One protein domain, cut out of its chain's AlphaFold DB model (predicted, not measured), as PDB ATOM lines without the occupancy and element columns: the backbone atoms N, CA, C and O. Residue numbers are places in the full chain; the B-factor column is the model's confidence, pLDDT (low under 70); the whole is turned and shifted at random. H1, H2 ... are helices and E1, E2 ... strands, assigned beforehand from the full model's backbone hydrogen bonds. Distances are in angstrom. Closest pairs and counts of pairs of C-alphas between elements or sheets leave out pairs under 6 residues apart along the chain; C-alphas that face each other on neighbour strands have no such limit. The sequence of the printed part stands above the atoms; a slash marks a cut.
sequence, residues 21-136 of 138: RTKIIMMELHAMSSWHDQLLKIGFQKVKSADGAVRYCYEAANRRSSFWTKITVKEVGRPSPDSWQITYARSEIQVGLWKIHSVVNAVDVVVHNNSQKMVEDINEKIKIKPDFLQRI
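This is residues 21 to 136 of the 138 residues of an uncharacterized protein of Synechococcus sp. SAT82 (UniProt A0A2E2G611). A twisted wall of five antiparallel strands has two helices, H2 and H3, side by side over one face, and no named helix is on the other. H1 sticks out as a free arm at one end of the long axis, and the tip of the long E4-E5 hairpin, residues 95 to 100, sticks out at the other; little H4 follows H3. The printed part has 116 residues, with named elements in the order H1 H2 E1 E2 E3 E4 E5 H3 H4, and the sheet order is E1 E2 E3 E4 E5. The class is mixed, helices and strands; the whole is loose, with a radius of gyration of the C-alphas of 16.8 A, and elongated, spanning 63 by 34 by 22 A.

H1, residues 21 to 31, stands free and is not on the sheet. H2, residues 35 to 42, is on the sheet at a height of 9.2 A, over E2, residues 54 to 59, and only just over E1, residues 45 to 48, with 3 C-alphas on E1; it runs along the strands, at 18 degrees to E2 on the local plane. E1 and E2 form a hairpin, with N 47 and O 55 2.8 A apart, within hydrogen-bond range. E3, residues 70 to 76, pairs with E2 through N 58 and O 71, 2.8 A. E4, residues 83 to 95, pairs with E3 through N 74 and O 85, 2.9 A. E5, residues 100 to 112, pairs with E4 through N 94 and O 101, 2.8 A, and N 86 and O 110, 2.8 A. These five strands form a meander, each the antiparallel neighbour of the one before. H3, residues 115 to 126, is on the same face as H2, making two layers, helices on one face of a sheet; its height is 9.3 A, over E4 and only just over E3, with 3 C-alphas on E3. With residues 115 to 119 alone it touches H2, the closest C-alphas being those of Trp 35 and Ser 115, 6.2 A, at a shallow tilt of 18 degrees, the same way. H4, residues 130 to 134, is apart from H3 and not on the sheet. Every O i to N i+4 pair is within hydrogen-bond range in H1, H2 and H3; H4 has 0 of 1, and 0 of 2 for O i to N i+3.

H1 begins at C-alpha 21 (129.889, 201.378, 151.741) and is 15.3 A long; H2 is 10.4 A. E1, E2 and E3 measure 9.8, 16.5 and 19.2 A. E4 is 38.3 A, ending at C-alpha 95 (147.052, 146.197, 147.971), and E5 is 35.1 A. H3 is 16.4 A; H4, 7.2 A, ends at C-alpha 134 (132.268, 150.281, 131.793).

The C-alphas farthest apart are those of Arg 21 and Leu 97, 63.5 A. The printed part has no cut and no long link. Mean pLDDT of the printed part is 80.9; residues 21 to 33, 79, 96 and 132 to 136 are under 70.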
ATOM      1  N   ARG A  21     128.809 202.332 151.459       49.50
ATOM      2  CA  ARG A  21     129.889 201.378 151.741       49.50
ATOM      3  C   ARG A  21     129.403 200.089 152.421       49.50
ATOM      4  O   ARG A  21     129.848 199.012 152.055       49.50
ATOM      5  N   THR A  22     128.455 200.179 153.350       52.19
ATOM      6  CA  THR A  22     127.848 199.023 154.033       52.19
ATOM      7  C   THR A  22     126.903 198.260 153.106       52.19
ATOM      8  O   THR A  22     126.889 197.033 153.134       52.19
ATOM      9  N   LYS A  23     126.162 198.960 152.233       49.69
ATOM     10  CA  LYS A  23     125.335 198.321 151.191       49.69
ATOM     11  C   LYS A  23     126.180 197.568 150.163       49.69
ATOM     12  O   LYS A  23     125.810 196.459 149.801       49.69
ATOM     13  N   ILE A  24     127.324 198.122 149.753       55.22
ATOM     14  CA  ILE A  24     128.266 197.458 148.837       55.22
ATOM     15  C   ILE A  24     128.839 196.192 149.482       55.22
ATOM     16  O   ILE A  24     128.784 195.137 148.865       55.22
ATOM     17  N   ILE A  25     129.280 196.257 150.743       55.16
ATOM     18  CA  ILE A  25     129.815 195.082 151.455       55.16
ATOM     19  C   ILE A  25     128.728 194.015 151.657       55.16
ATOM     20  O   ILE A  25     128.998 192.831 151.494       55.16
ATOM     21  N   MET A  26     127.486 194.411 151.961       52.62
ATOM     22  CA  MET A  26     126.356 193.477 152.049       52.62
ATOM     23  C   MET A  26     126.011 192.859 150.686       52.62
ATOM     24  O   MET A  26     125.741 191.665 150.634       52.62
ATOM     25  N   MET A  27     126.059 193.618 149.584       50.31
ATOM     26  CA  MET A  27     125.838 193.099 148.225       50.31
ATOM     27  C   MET A  27     126.980 192.184 147.754       50.31
ATOM     28  O   MET A  27     126.706 191.147 147.154       50.31
ATOM     29  N   GLU A  28     128.240 192.494 148.076       48.56
ATOM     30  CA  GLU A  28     129.395 191.620 147.816       48.56
ATOM     31  C   GLU A  28     129.343 190.339 148.666       48.56
ATOM     32  O   GLU A  28     129.606 189.246 148.159       48.56
ATOM     33  N   LEU A  29     128.907 190.433 149.929       48.09
ATOM     34  CA  LEU A  29     128.671 189.274 150.797       48.09
ATOM     35  C   LEU A  29     127.509 188.401 150.308       48.09
ATOM     36  O   LEU A  29     127.611 187.182 150.417       48.09
ATOM     37  N   HIS A  30     126.444 188.987 149.745       47.47
ATOM     38  CA  HIS A  30     125.293 188.257 149.186       47.47
ATOM     39  C   HIS A  30     125.596 187.608 147.818       47.47
ATOM     40  O   HIS A  30     124.955 186.634 147.427       47.47
ATOM     41  N   ALA A  31     126.585 188.127 147.080       47.78
ATOM     42  CA  ALA A  31     127.038 187.563 145.807       47.78
ATOM     43  C   ALA A  31     128.074 186.434 145.992       47.78
ATOM     44  O   ALA A  31     128.031 185.437 145.265       47.78
ATOM     45  N   MET A  32     128.952 186.527 147.004       50.16
ATOM     46  CA  MET A  32     129.885 185.448 147.382       50.16
ATOM     47  C   MET A  32     129.198 184.193 147.963       50.16
ATOM     48  O   MET A  32     129.856 183.172 148.163       50.16
ATOM     49  N   SER A  33     127.887 184.231 148.213       56.50
ATOM     50  CA  SER A  33     127.162 183.239 149.024       56.50
ATOM     51  C   SER A  33     126.257 182.269 148.252       56.50
ATOM     52  O   SER A  33     125.572 181.464 148.866       56.50
ATOM     53  N   SER A  34     126.274 182.228 146.912       76.94
ATOM     54  CA  SER A  34     125.482 181.202 146.201       76.94
ATOM     55  C   SER A  34     126.241 179.893 145.980       76.94
ATOM     56  O   SER A  34     125.749 178.825 146.334       76.94
ATOM     57  N   TRP A  35     127.428 179.926 145.376       87.44
ATOM     58  CA  TRP A  35     128.137 178.699 144.994       87.44
ATOM     59  C   TRP A  35     128.892 178.080 146.171       87.44
ATOM     60  O   TRP A  35     128.923 176.859 146.290       87.44
ATOM     61  N   HIS A  36     129.456 178.896 147.069       89.75
ATOM     62  CA  HIS A  36     130.152 178.406 148.257       89.75
ATOM     63  C   HIS A  36     129.213 177.555 149.120       89.75
ATOM     64  O   HIS A  36     129.527 176.403 149.423       89.75
ATOM     65  N   ASP A  37     128.035 178.094 149.431       90.50
ATOM     66  CA  ASP A  37     127.017 177.409 150.225       90.50
ATOM     67  C   ASP A  37     126.476 176.170 149.508       90.50
ATOM     68  O   ASP A  37     126.206 175.153 150.146       90.50
ATOM     69  N   GLN A  38     126.357 176.211 148.177       92.31
ATOM     70  CA  GLN A  38     126.005 175.031 147.387       92.31
ATOM     71  C   GLN A  38     127.070 173.935 147.496       92.31
ATOM     72  O   GLN A  38     126.719 172.787 147.757       92.31
ATOM     73  N   LEU A  39     128.361 174.265 147.382       93.19
ATOM     74  CA  LEU A  39     129.433 173.284 147.568       93.19
ATOM     75  C   LEU A  39     129.412 172.690 148.982       93.19
ATOM     76  O   LEU A  39     129.538 171.475 149.134       93.19
ATOM     77  N   LEU A  40     129.197 173.511 150.013       92.94
ATOM     78  CA  LEU A  40     129.063 173.024 151.389       92.94
ATOM     79  C   LEU A  40     127.860 172.081 151.548       92.94
ATOM     80  O   LEU A  40     127.996 171.029 152.168       92.94
ATOM     81  N   LYS A  41     126.708 172.398 150.937       92.00
ATOM     82  CA  LYS A  41     125.520 171.521 150.925       92.00
ATOM     83  C   LYS A  41     125.768 170.192 150.210       92.00
ATOM     84  O   LYS A  41     125.221 169.175 150.624       92.00
ATOM     85  N   ILE A  42     126.599 170.188 149.168       91.38
ATOM     86  CA  ILE A  42     127.032 168.968 148.465       91.38
ATOM     87  C   ILE A  42     127.987 168.126 149.340       91.38
ATOM     88  O   ILE A  42     128.151 166.929 149.112       91.38
ATOM     89  N   GLY A  43     128.589 168.728 150.370       92.94
ATOM     90  CA  GLY A  43     129.508 168.068 151.296       92.94
ATOM     91  C   GLY A  43     130.980 168.386 151.043       92.94
ATOM     92  O   GLY A  43     131.851 167.669 151.534       92.94
ATOM     93  N   PHE A  44     131.291 169.442 150.283       94.75
ATOM     94  CA  PHE A  44     132.660 169.947 150.211       94.75
ATOM     95  C   PHE A  44     133.081 170.552 151.549       94.75
ATOM     96  O   PHE A  44     132.308 171.203 152.246       94.75
ATOM     97  N   GLN A  45     134.363 170.411 151.859       94.19
ATOM     98  CA  GLN A  45     135.010 171.043 152.995       94.19
ATOM     99  C   GLN A  45     135.915 172.169 152.511       94.19
ATOM    100  O   GLN A  45     136.690 172.011 151.565       94.19
ATOM    101  N   LYS A  46     135.833 173.318 153.180       92.19
ATOM    102  CA  LYS A  46     136.736 174.441 152.941       92.19
ATOM    103  C   LYS A  46     138.073 174.159 153.620       92.19
ATOM    104  O   LYS A  46     138.142 174.052 154.840       92.19
ATOM    105  N   VAL A  47     139.137 174.077 152.835       91.06
ATOM    106  CA  VAL A  47     140.502 173.862 153.314       91.06
ATOM    107  C   VAL A  47     141.319 175.110 153.017       91.06
ATOM    108  O   VAL A  47     141.401 175.564 151.875       91.06
ATOM    109  N   LYS A  48     141.941 175.663 154.055       87.00
ATOM    110  CA  LYS A  48     142.899 176.757 153.919       87.00
ATOM    111  C   LYS A  48     144.304 176.170 153.883       87.00
ATOM    112  O   LYS A  48     144.699 175.441 154.790       87.00
ATOM    113  N   SER A  49     145.029 176.447 152.814       79.38
ATOM    114  CA  SER A  49     146.424 176.051 152.659       79.38
ATOM    115  C   SER A  49     147.354 177.040 153.376       79.38
ATOM    116  O   SER A  49     146.965 178.166 153.695       79.38
ATOM    117  N   ALA A  50     148.588 176.609 153.652       80.00
ATOM    118  CA  ALA A  50     149.588 177.407 154.370       80.00
ATOM    119  C   ALA A  50     149.999 178.692 153.624       80.00
ATOM    120  O   ALA A  50     150.383 179.674 154.249       80.00
ATOM    121  N   ASP A  51     149.850 178.707 152.299       75.94
ATOM    122  CA  ASP A  51     150.035 179.866 151.416       75.94
ATOM    123  C   ASP A  51     148.863 180.870 151.470       75.94
ATOM    124  O   ASP A  51     148.818 181.834 150.706       75.94
ATOM    125  N   GLY A  52     147.885 180.633 152.349       76.56
ATOM    126  CA  GLY A  52     146.667 181.426 152.462       76.56
ATOM    127  C   GLY A  52     145.631 181.129 151.378       76.56
ATOM    128  O   GLY A  52     144.536 181.688 151.446       76.56
ATOM    129  N   ALA A  53     145.924 180.242 150.418       79.56
ATOM    130  CA  ALA A  53     144.978 179.870 149.380       79.56
ATOM    131  C   ALA A  53     143.814 179.070 149.972       79.56
ATOM    132  O   ALA A  53     143.987 178.164 150.793       79.56
ATOM    133  N   VAL A  54     142.608 179.395 149.522       85.38
ATOM    134  CA  VAL A  54     141.391 178.674 149.878       85.38
ATOM    135  C   VAL A  54     141.076 177.685 148.766       85.38
ATOM    136  O   VAL A  54     141.095 178.025 147.584       85.38
ATOM    137  N   ARG A  55     140.785 176.445 149.148       90.56
ATOM    138  CA  ARG A  55     140.314 175.394 148.247       90.56
ATOM    139  C   ARG A  55     139.134 174.672 148.876       90.56
ATOM    140  O   ARG A  55     139.062 174.543 150.095       90.56
ATOM    141  N   TYR A  56     138.237 174.172 148.047       93.94
ATOM    142  CA  TYR A  56     137.138 173.316 148.477       93.94
ATOM    143  C   TYR A  56     137.452 171.893 148.067       93.94
ATOM    144  O   TYR A  56     137.820 171.657 146.921       93.94
ATOM    145  N   CYS A  57     137.334 170.951 148.993       94.50
ATOM    146  CA  CYS A  57     137.646 169.551 148.753       94.50
ATOM    147  C   CYS A  57     136.440 168.680 149.085       94.50
ATOM    148  O   CYS A  57     135.884 168.781 150.174       94.50
ATOM    149  N   TYR A  58     136.072 167.807 148.162       93.94
ATOM    150  CA  TYR A  58     135.125 166.725 148.371       93.94
ATOM    151  C   TYR A  58     135.871 165.400 148.256       93.94
ATOM    152  O   TYR A  58     136.669 165.213 147.336       93.94
ATOM    153  N   GLU A  59     135.605 164.485 149.182       92.06
ATOM    154  CA  GLU A  59     136.097 163.112 149.135       92.06
ATOM    155  C   GLU A  59     134.910 162.162 149.276       92.06
ATOM    156  O   GLU A  59     134.098 162.285 150.194       92.06
ATOM    157  N   ALA A  60     134.790 161.220 148.342       88.38
ATOM    158  CA  ALA A  60     133.703 160.256 148.360       88.38
ATOM    159  C   ALA A  60     133.869 159.305 149.554       88.38
ATOM    160  O   ALA A  60     134.886 158.619 149.673       88.38
ATOM    161  N   ALA A  61     132.839 159.203 150.401       83.81
ATOM    162  CA  ALA A  61     132.844 158.304 151.560       83.81
ATOM    163  C   ALA A  61     133.021 156.828 151.156       83.81
ATOM    164  O   ALA A  61     133.682 156.059 151.850       83.81
ATOM    165  N   ASN A  62     132.457 156.437 150.009       80.81
ATOM    166  CA  ASN A  62     132.632 155.112 149.431       80.81
ATOM    167  C   ASN A  62     133.118 155.222 147.979       80.81
ATOM    168  O   ASN A  62     132.420 155.707 147.091       80.81
ATOM    169  N   ARG A  63     134.326 154.712 147.724       74.88
ATOM    170  CA  ARG A  63     134.973 154.758 146.403       74.88
ATOM    171  C   ARG A  63     134.290 153.878 145.351       74.88
ATOM    172  O   ARG A  63     134.552 154.038 144.170       74.88
ATOM    173  N   ARG A  64     133.426 152.944 145.765       75.75
ATOM    174  CA  ARG A  64     132.644 152.097 144.848       75.75
ATOM    175  C   ARG A  64     131.350 152.763 144.382       75.75
ATOM    176  O   ARG A  64     130.775 152.323 143.396       75.75
ATOM    177  N   SER A  65     130.875 153.801 145.071       79.56
ATOM    178  CA  SER A  65     129.618 154.476 144.724       79.56
ATOM    179  C   SER A  65     129.799 155.716 143.852       79.56
ATOM    180  O   SER A  65     128.810 156.217 143.329       79.56
ATOM    181  N   SER A  66     131.030 156.209 143.688       84.38
ATOM    182  CA  SER A  66     131.338 157.361 142.839       84.38
ATOM    183  C   SER A  66     132.607 157.102 142.036       84.38
ATOM    184  O   SER A  66     133.591 156.589 142.568       84.38
ATOM    185  N   PHE A  67     132.576 157.445 140.750       88.44
ATOM    186  CA  PHE A  67     133.736 157.343 139.870       88.44
ATOM    187  C   PHE A  67     134.847 158.305 140.314       88.44
ATOM    188  O   PHE A  67     136.010 157.913 140.401       88.44
ATOM    189  N   TRP A  68     134.492 159.552 140.634       92.00
ATOM    190  CA  TRP A  68     135.432 160.555 141.123       92.00
ATOM    191  C   TRP A  68     135.531 160.481 142.641       92.00
ATOM    192  O   TRP A  68     134.649 160.918 143.374       92.00
ATOM    193  N   THR A  69     136.634 159.924 143.130       91.31
ATOM    194  CA  THR A  69     136.839 159.730 144.571       91.31
ATOM    195  C   THR A  69     137.233 161.015 145.290       91.31
ATOM    196  O   THR A  69     137.081 161.098 146.506       91.31
ATOM    197  N   LYS A  70     137.763 162.000 144.556       93.00
ATOM    198  CA  LYS A  70     138.170 163.300 145.081       93.00
ATOM    199  C   LYS A  70     137.887 164.398 144.066       93.00
ATOM    200  O   LYS A  70     138.203 164.245 142.889       93.00
ATOM    201  N   ILE A  71     137.334 165.512 144.531       94.62
ATOM    202  CA  ILE A  71     137.077 166.697 143.711       94.62
ATOM    203  C   ILE A  71     137.609 167.910 144.458       94.62
ATOM    204  O   ILE A  71     137.344 168.078 145.646       94.62
ATOM    205  N   THR A  72     138.386 168.747 143.780       95.06
ATOM    206  CA  THR A  72     138.942 169.973 144.362       95.06
ATOM    207  C   THR A  72     138.535 171.172 143.527       95.06
ATOM    208  O   THR A  72     138.734 171.151 142.321       95.06
ATOM    209  N   VAL A  73     138.020 172.222 144.162       94.56
ATOM    210  CA  VAL A  73     137.721 173.509 143.525       94.56
ATOM    211  C   VAL A  73     138.676 174.559 144.069       94.56
ATOM    212  O   VAL A  73     138.839 174.698 145.286       94.56
ATOM    213  N   LYS A  74     139.307 175.304 143.166       91.88
ATOM    214  CA  LYS A  74     140.209 176.409 143.477       91.88
ATOM    215  C   LYS A  74     139.799 177.637 142.674       91.88
ATOM    216  O   LYS A  74     139.599 177.543 141.469       91.88
ATOM    217  N   GLU A  75     139.721 178.780 143.336       89.88
ATOM    218  CA  GLU A  75     139.533 180.069 142.671       89.88
ATOM    219  C   GLU A  75     140.807 180.480 141.918       89.88
ATOM    220  O   GLU A  75     141.930 180.330 142.416       89.88
ATOM    221  N   VAL A  76     140.627 180.984 140.701       86.19
ATOM    222  CA  VAL A  76     141.679 181.408 139.775       86.19
ATOM    223  C   VAL A  76     141.337 182.801 139.247       86.19
ATOM    224  O   VAL A  76     140.172 183.164 139.125       86.19
ATOM    225  N   GLY A  77     142.372 183.590 138.967       76.25
ATOM    226  CA  GLY A  77     142.254 185.021 138.696       76.25
ATOM    227  C   GLY A  77     142.667 185.813 139.933       76.25
ATOM    228  O   GLY A  77     142.147 185.630 141.029       76.25
ATOM    229  N   ARG A  78     143.694 186.649 139.789       72.31
ATOM    230  CA  ARG A  78     144.106 187.617 140.812       72.31
ATOM    231  C   ARG A  78     144.099 189.001 140.173       72.31
ATOM    232  O   ARG A  78     144.479 189.101 139.008       72.31
ATOM    233  N   PRO A  79     143.742 190.062 140.918       69.19
ATOM    234  CA  PRO A  79     143.376 190.094 142.343       69.19
ATOM    235  C   PRO A  79     141.901 189.767 142.638       69.19
ATOM    236  O   PRO A  79     141.573 189.504 143.790       69.19
ATOM    237  N   SER A  80     141.034 189.767 141.623       76.38
ATOM    238  CA  SER A  80     139.622 189.398 141.738       76.38
ATOM    239  C   SER A  80     139.406 188.071 141.004       76.38
ATOM    240  O   SER A  80     139.563 188.045 139.783       76.38
ATOM    241  N   PRO A  81     139.158 186.959 141.717       78.69
ATOM    242  CA  PRO A  81     138.918 185.675 141.075       78.69
ATOM    243  C   PRO A  81     137.579 185.689 140.338       78.69
ATOM    244  O   PRO A  81     136.531 185.914 140.939       78.69
ATOM    245  N   ASP A  82     137.629 185.429 139.036       85.06
ATOM    246  CA  ASP A  82     136.473 185.344 138.136       85.06
ATOM    247  C   ASP A  82     136.277 183.931 137.564       85.06
ATOM    248  O   ASP A  82     135.325 183.665 136.828       85.06
ATOM    249  N   SER A  83     137.188 183.021 137.908       90.69
ATOM    250  CA  SER A  83     137.259 181.682 137.352       90.69
ATOM    251  C   SER A  83     137.503 180.651 138.447       90.69
ATOM    252  O   SER A  83     138.118 180.919 139.482       90.69
ATOM    253  N   TRP A  84     137.063 179.426 138.200       93.00
ATOM    254  CA  TRP A  84     137.249 178.297 139.097       93.00
ATOM    255  C   TRP A  84     137.899 177.162 138.333       93.00
ATOM    256  O   TRP A  84     137.420 176.769 137.274       93.00
ATOM    257  N   GLN A  85     138.979 176.621 138.883       94.69
ATOM    258  CA  GLN A  85     139.584 175.386 138.415       94.69
ATOM    259  C   GLN A  85     139.087 174.236 139.281       94.69
ATOM    260  O   GLN A  85     139.233 174.248 140.507       94.69
ATOM    261  N   ILE A  86     138.538 173.223 138.625       95.88
ATOM    262  CA  ILE A  86     137.988 172.030 139.238       95.88
ATOM    263  C   ILE A  86     138.877 170.880 138.812       95.88
ATOM    264  O   ILE A  86     139.173 170.698 137.636       95.88
ATOM    265  N   THR A  87     139.361 170.129 139.787       95.38
ATOM    266  CA  THR A  87     140.170 168.935 139.573       95.38
ATOM    267  C   THR A  87     139.389 167.740 140.073       95.38
ATOM    268  O   THR A  87     139.155 167.612 141.276       95.38
ATOM    269  N   TYR A  88     139.007 166.869 139.152       94.12
ATOM    270  CA  TYR A  88     138.392 165.586 139.431       94.12
ATOM    271  C   TYR A  88     139.483 164.516 139.430       94.12
ATOM    272  O   TYR A  88     140.278 164.433 138.498       94.12
ATOM    273  N   ALA A  89     139.551 163.704 140.480       91.94
ATOM    274  CA  ALA A  89     140.546 162.649 140.608       91.94
ATOM    275  C   ALA A  89     139.903 161.342 141.078       91.94
ATOM    276  O   ALA A  89     139.151 161.304 142.058       91.94
ATOM    277  N   ARG A  90     140.219 160.251 140.377       89.25
ATOM    278  CA  ARG A  90     139.883 158.885 140.783       89.25
ATOM    279  C   ARG A  90     141.127 158.223 141.340       89.25
ATOM    280  O   ARG A  90     142.154 158.138 140.669       89.25
ATOM    281  N   SER A  91     141.018 157.726 142.562       83.19
ATOM    282  CA  SER A  91     142.090 157.029 143.252       83.19
ATOM    283  C   SER A  91     141.627 155.665 143.728       83.19
ATOM    284  O   SER A  91     140.681 155.542 144.509       83.19
ATOM    285  N   GLU A  92     142.340 154.633 143.306       76.38
ATOM    286  CA  GLU A  92     142.090 153.258 143.710       76.38
ATOM    287  C   GLU A  92     143.122 152.803 144.727       76.38
ATOM    288  O   GLU A  92     144.276 153.231 144.721       76.38
ATOM    289  N   ILE A  93     142.675 151.949 145.640       73.38
ATOM    290  CA  ILE A  93     143.565 151.312 146.596       73.38
ATOM    291  C   ILE A  93     144.086 150.039 145.941       73.38
ATOM    292  O   ILE A  93     143.312 149.121 145.682       73.38
ATOM    293  N   GLN A  94     145.389 149.984 145.703       70.94
ATOM    294  CA  GLN A  94     146.082 148.766 145.314       70.94
ATOM    295  C   GLN A  94     146.765 148.177 146.546       70.94
ATOM    296  O   GLN A  94     147.579 148.830 147.201       70.94
ATOM    297  N   VAL A  95     146.414 146.938 146.880       71.56
ATOM    298  CA  VAL A  95     147.052 146.197 147.971       71.56
ATOM    299  C   VAL A  95     148.201 145.393 147.373       71.56
ATOM    300  O   VAL A  95     147.973 144.435 146.640       71.56
ATOM    301  N   GLY A  96     149.435 145.810 147.647       68.25
ATOM    302  CA  GLY A  96     150.628 145.025 147.341       68.25
ATOM    303  C   GLY A  96     150.926 144.021 148.455       68.25
ATOM    304  O   GLY A  96     150.382 144.133 149.552       68.25
ATOM    305  N   LEU A  97     151.844 143.080 148.204       70.00
ATOM    306  CA  LEU A  97     152.222 142.037 149.175       70.00
ATOM    307  C   LEU A  97     152.637 142.577 150.558       70.00
ATOM    308  O   LEU A  97     152.499 141.870 151.548       70.00
ATOM    309  N   TRP A  98     153.139 143.814 150.631       76.00
ATOM    310  CA  TRP A  98     153.708 144.384 151.858       76.00
ATOM    311  C   TRP A  98     153.120 145.741 152.261       76.00
ATOM    312  O   TRP A  98     153.351 146.190 153.383       76.00
ATOM    313  N   LYS A  99     152.408 146.434 151.358       71.12
ATOM    314  CA  LYS A  99     151.922 147.808 151.571       71.12
ATOM    315  C   LYS A  99     150.648 148.093 150.782       71.12
ATOM    316  O   LYS A  99     150.435 147.567 149.691       71.12
ATOM    317  N   ILE A 100     149.836 148.991 151.331       72.88
ATOM    318  CA  ILE A 100     148.664 149.555 150.669       72.88
ATOM    319  C   ILE A 100     149.095 150.835 149.948       72.88
ATOM    320  O   ILE A 100     149.605 151.762 150.575       72.88
ATOM    321  N   HIS A 101     148.875 150.891 148.638       73.56
ATOM    322  CA  HIS A 101     149.150 152.052 147.801       73.56
ATOM    323  C   HIS A 101     147.833 152.696 147.363       73.56
ATOM    324  O   HIS A 101     146.898 152.005 146.967       73.56
ATOM    325  N   SER A 102     147.751 154.026 147.414       72.12
ATOM    326  CA  SER A 102     146.680 154.766 146.744       72.12
ATOM    327  C   SER A 102     147.220 155.252 145.406       72.12
ATOM    328  O   SER A 102     148.123 156.084 145.383       72.12
ATOM    329  N   VAL A 103     146.683 154.730 144.309       78.06
ATOM    330  CA  VAL A 103     147.105 155.076 142.948       78.06
ATOM    331  C   VAL A 103     146.035 155.953 142.315       78.06
ATOM    332  O   VAL A 103     144.847 155.638 142.383       78.06
ATOM    333  N   VAL A 104     146.441 157.086 141.744       80.44
ATOM    334  CA  VAL A 104     145.542 157.955 140.978       80.44
ATOM    335  C   VAL A 104     145.461 157.402 139.558       80.44
ATOM    336  O   VAL A 104     146.460 157.410 138.848       80.44
ATOM    337  N   ASN A 105     144.285 156.923 139.154       82.69
ATOM    338  CA  ASN A 105     144.096 156.253 137.860       82.69
ATOM    339  C   ASN A 105     143.483 157.170 136.799       82.69
ATOM    340  O   ASN A 105     143.628 156.914 135.610       82.69
ATOM    341  N   ALA A 106     142.782 158.226 137.216       85.62
ATOM    342  CA  ALA A 106     142.234 159.222 136.306       85.62
ATOM    343  C   ALA A 106     142.263 160.603 136.958       85.62
ATOM    344  O   ALA A 106     141.965 160.738 138.149       85.62
ATOM    345  N   VAL A 107     142.595 161.614 136.158       91.50
ATOM    346  CA  VAL A 107     142.543 163.027 136.529       91.50
ATOM    347  C   VAL A 107     141.909 163.794 135.378       91.50
ATOM    348  O   VAL A 107     142.289 163.595 134.229       91.50
ATOM    349  N   ASP A 108     140.960 164.662 135.700       92.88
ATOM    350  CA  ASP A 108     140.343 165.604 134.770       92.88
ATOM    351  C   ASP A 108     140.383 167.001 135.401       92.88
ATOM    352  O   ASP A 108     140.155 167.156 136.607       92.88
ATOM    353  N   VAL A 109     140.734 168.012 134.608       94.44
ATOM    354  CA  VAL A 109     140.864 169.398 135.067       94.44
ATOM    355  C   VAL A 109     140.066 170.291 134.140       94.44
ATOM    356  O   VAL A 109     140.365 170.398 132.954       94.44
ATOM    357  N   VAL A 110     139.080 170.975 134.711       94.88
ATOM    358  CA  VAL A 110     138.180 171.867 133.982       94.88
ATOM    359  C   VAL A 110     138.235 173.246 134.616       94.88
ATOM    360  O   VAL A 110     138.330 173.374 135.838       94.88
ATOM    361  N   VAL A 111     138.190 174.286 133.788       94.38
ATOM    362  CA  VAL A 111     138.109 175.673 134.245       94.38
ATOM    363  C   VAL A 111     136.775 176.253 133.806       94.38
ATOM    364  O   VAL A 111     136.443 176.227 132.623       94.38
ATOM    365  N   HIS A 112     136.027 176.793 134.761       93.19
ATOM    366  CA  HIS A 112     134.762 177.479 134.525       93.19
ATOM    367  C   HIS A 112     134.923 178.963 134.835       93.19
ATOM    368  O   HIS A 112     135.500 179.324 135.854       93.19
ATOM    369  N   ASN A 113     134.365 179.820 133.986       91.31
ATOM    370  CA  ASN A 113     134.254 181.270 134.201       91.31
ATOM    371  C   ASN A 113     132.859 181.684 134.708       91.31
ATOM    372  O   ASN A 113     132.516 182.860 134.767       91.31
ATOM    373  N   ASN A 114     132.011 180.702 135.021       90.38
ATOM    374  CA  ASN A 114     130.673 180.900 135.553       90.38
ATOM    375  C   ASN A 114     130.451 179.922 136.712       90.38
ATOM    376  O   ASN A 114     130.533 178.706 136.536       90.38
ATOM    377  N   SER A 115     130.153 180.461 137.894       89.81
ATOM    378  CA  SER A 115     130.021 179.673 139.120       89.81
ATOM    379  C   SER A 115     128.816 178.732 139.119       89.81
ATOM    380  O   SER A 115     128.899 177.663 139.714       89.81
ATOM    381  N   GLN A 116     127.717 179.077 138.444       90.62
ATOM    382  CA  GLN A 116     126.551 178.191 138.353       90.62
ATOM    383  C   GLN A 116     126.851 176.995 137.453       90.62
ATOM    384  O   GLN A 116     126.666 175.862 137.884       90.62
ATOM    385  N   LYS A 117     127.442 177.229 136.272       91.00
ATOM    386  CA  LYS A 117     127.888 176.138 135.383       91.00
ATOM    387  C   LYS A 117     128.892 175.212 136.063       91.00
ATOM    388  O   LYS A 117     128.829 174.001 135.888       91.00
ATOM    389  N   MET A 118     129.789 175.771 136.880       94.12
ATOM    390  CA  MET A 118     130.683 174.971 137.716       94.12
ATOM    391  C   MET A 118     129.906 174.053 138.664       94.12
ATOM    392  O   MET A 118     130.221 172.871 138.767       94.12
ATOM    393  N   VAL A 119     128.935 174.592 139.404       93.81
ATOM    394  CA  VAL A 119     128.172 173.801 140.379       93.81
ATOM    395  C   VAL A 119     127.304 172.747 139.682       93.81
ATOM    396  O   VAL A 119     127.176 171.636 140.197       93.81
ATOM    397  N   GLU A 120     126.739 173.057 138.516       93.50
ATOM    398  CA  GLU A 120     126.011 172.104 137.668       93.50
ATOM    399  C   GLU A 120     126.913 170.936 137.240       93.50
ATOM    400  O   GLU A 120     126.590 169.784 137.536       93.50
ATOM    401  N   ASP A 121     128.085 171.224 136.666       94.12
ATOM    402  CA  ASP A 121     129.074 170.215 136.255       94.12
ATOM    403  C   ASP A 121     129.510 169.328 137.435       94.12
ATOM    404  O   ASP A 121     129.512 168.099 137.342       94.12
ATOM    405  N   ILE A 122     129.780 169.925 138.602       94.62
ATOM    406  CA  ILE A 122     130.117 169.171 139.820       94.62
ATOM    407  C   ILE A 122     128.973 168.231 140.225       94.62
ATOM    408  O   ILE A 122     129.218 167.069 140.563       94.62
ATOM    409  N   ASN A 123     127.724 168.705 140.192       93.75
ATOM    410  CA  ASN A 123     126.556 167.896 140.542       93.75
ATOM    411  C   ASN A 123     126.341 166.726 139.579       93.75
ATOM    412  O   ASN A 123     125.894 165.659 140.008       93.75
ATOM    413  N   GLU A 124     126.640 166.903 138.295       92.56
ATOM    414  CA  GLU A 124     126.604 165.824 137.309       92.56
ATOM    415  C   GLU A 124     127.730 164.818 137.561       92.56
ATOM    416  O   GLU A 124     127.475 163.619 137.715       92.56
ATOM    417  N   LYS A 125     128.970 165.301 137.694       91.06
ATOM    418  CA  LYS A 125     130.169 164.468 137.854       91.06
ATOM    419  C   LYS A 125     130.152 163.649 139.147       91.06
ATOM    420  O   LYS A 125     130.576 162.494 139.125       91.06
ATOM    421  N   ILE A 126     129.621 164.180 140.251       90.00
ATOM    422  CA  ILE A 126     129.495 163.445 141.528       90.00
ATOM    423  C   ILE A 126     128.574 162.224 141.405       90.00
ATOM    424  O   ILE A 126     128.815 161.204 142.059       90.00
ATOM    425  N   LYS A 127     127.539 162.301 140.561       88.94
ATOM    426  CA  LYS A 127     126.545 161.229 140.377       88.94
ATOM    427  C   LYS A 127     127.043 160.090 139.486       88.94
ATOM    428  O   LYS A 127     126.390 159.047 139.425       88.94
ATOM    429  N   ILE A 128     128.177 160.262 138.802       87.12
ATOM    430  CA  ILE A 128     128.739 159.234 137.922       87.12
ATOM    431  C   ILE A 128     129.164 158.031 138.763       87.12
ATOM    432  O   ILE A 128     130.052 158.117 139.615       87.12
ATOM    433  N   LYS A 129     128.547 156.881 138.490       84.88
ATOM    434  CA  LYS A 129     128.922 155.598 139.087       84.88
ATOM    435  C   LYS A 129     130.024 154.927 138.265       84.88
ATOM    436  O   LYS A 129     130.016 155.050 137.040       84.88
ATOM    437  N   PRO A 130     130.937 154.177 138.902       77.94
ATOM    438  CA  PRO A 130     132.014 153.491 138.191       77.94
ATOM    439  C   PRO A 130     131.508 152.505 137.124       77.94
ATOM    440  O   PRO A 130     132.104 152.435 136.051       77.94
ATOM    441  N   ASP A 131     130.378 151.835 137.364       70.25
ATOM    442  CA  ASP A 131     129.783 150.868 136.426       70.25
ATOM    443  C   ASP A 131     129.187 151.525 135.170       70.25
ATOM    444  O   ASP A 131     129.004 150.872 134.145       70.25
ATOM    445  N   PHE A 132     128.881 152.827 135.225       59.16
ATOM    446  CA  PHE A 132     128.249 153.526 134.106       59.16
ATOM    447  C   PHE A 132     129.208 153.676 132.921       59.16
ATOM    448  O   PHE A 132     128.784 153.539 131.781       59.16
ATOM    449  N   LEU A 133     130.503 153.889 133.181       56.56
ATOM    450  CA  LEU A 133     131.511 154.047 132.127       56.56
ATOM    451  C   LEU A 133     131.981 152.712 131.542       56.56
ATOM    452  O   LEU A 133     132.293 152.667 130.357       56.56
ATOM    453  N   GLN A 134     131.960 151.621 132.320       53.56
ATOM    454  CA  GLN A 134     132.268 150.281 131.793       53.56
ATOM    455  C   GLN A 134     131.306 149.865 130.671       53.56
ATOM    456  O   GLN A 134     131.682 149.111 129.782       53.56
ATOM    457  N   ARG A 135     130.074 150.387 130.690       46.06
ATOM    458  CA  ARG A 135     129.023 150.042 129.728       46.06
ATOM    459  C   ARG A 135     129.106 150.805 128.401       46.06
ATOM    460  O   ARG A 135     128.430 150.417 127.461       46.06
ATOM    461  N   ILE A 136     129.896 151.878 128.332       49.25
ATOM    462  CA  ILE A 136     130.086 152.699 127.117       49.25
ATOM    463  C   ILE A 136     131.347 152.259 126.349       49.25
ATOM    464  O   ILE A 136     131.559 152.661 125.211       49.25
TER     465      ILE A 136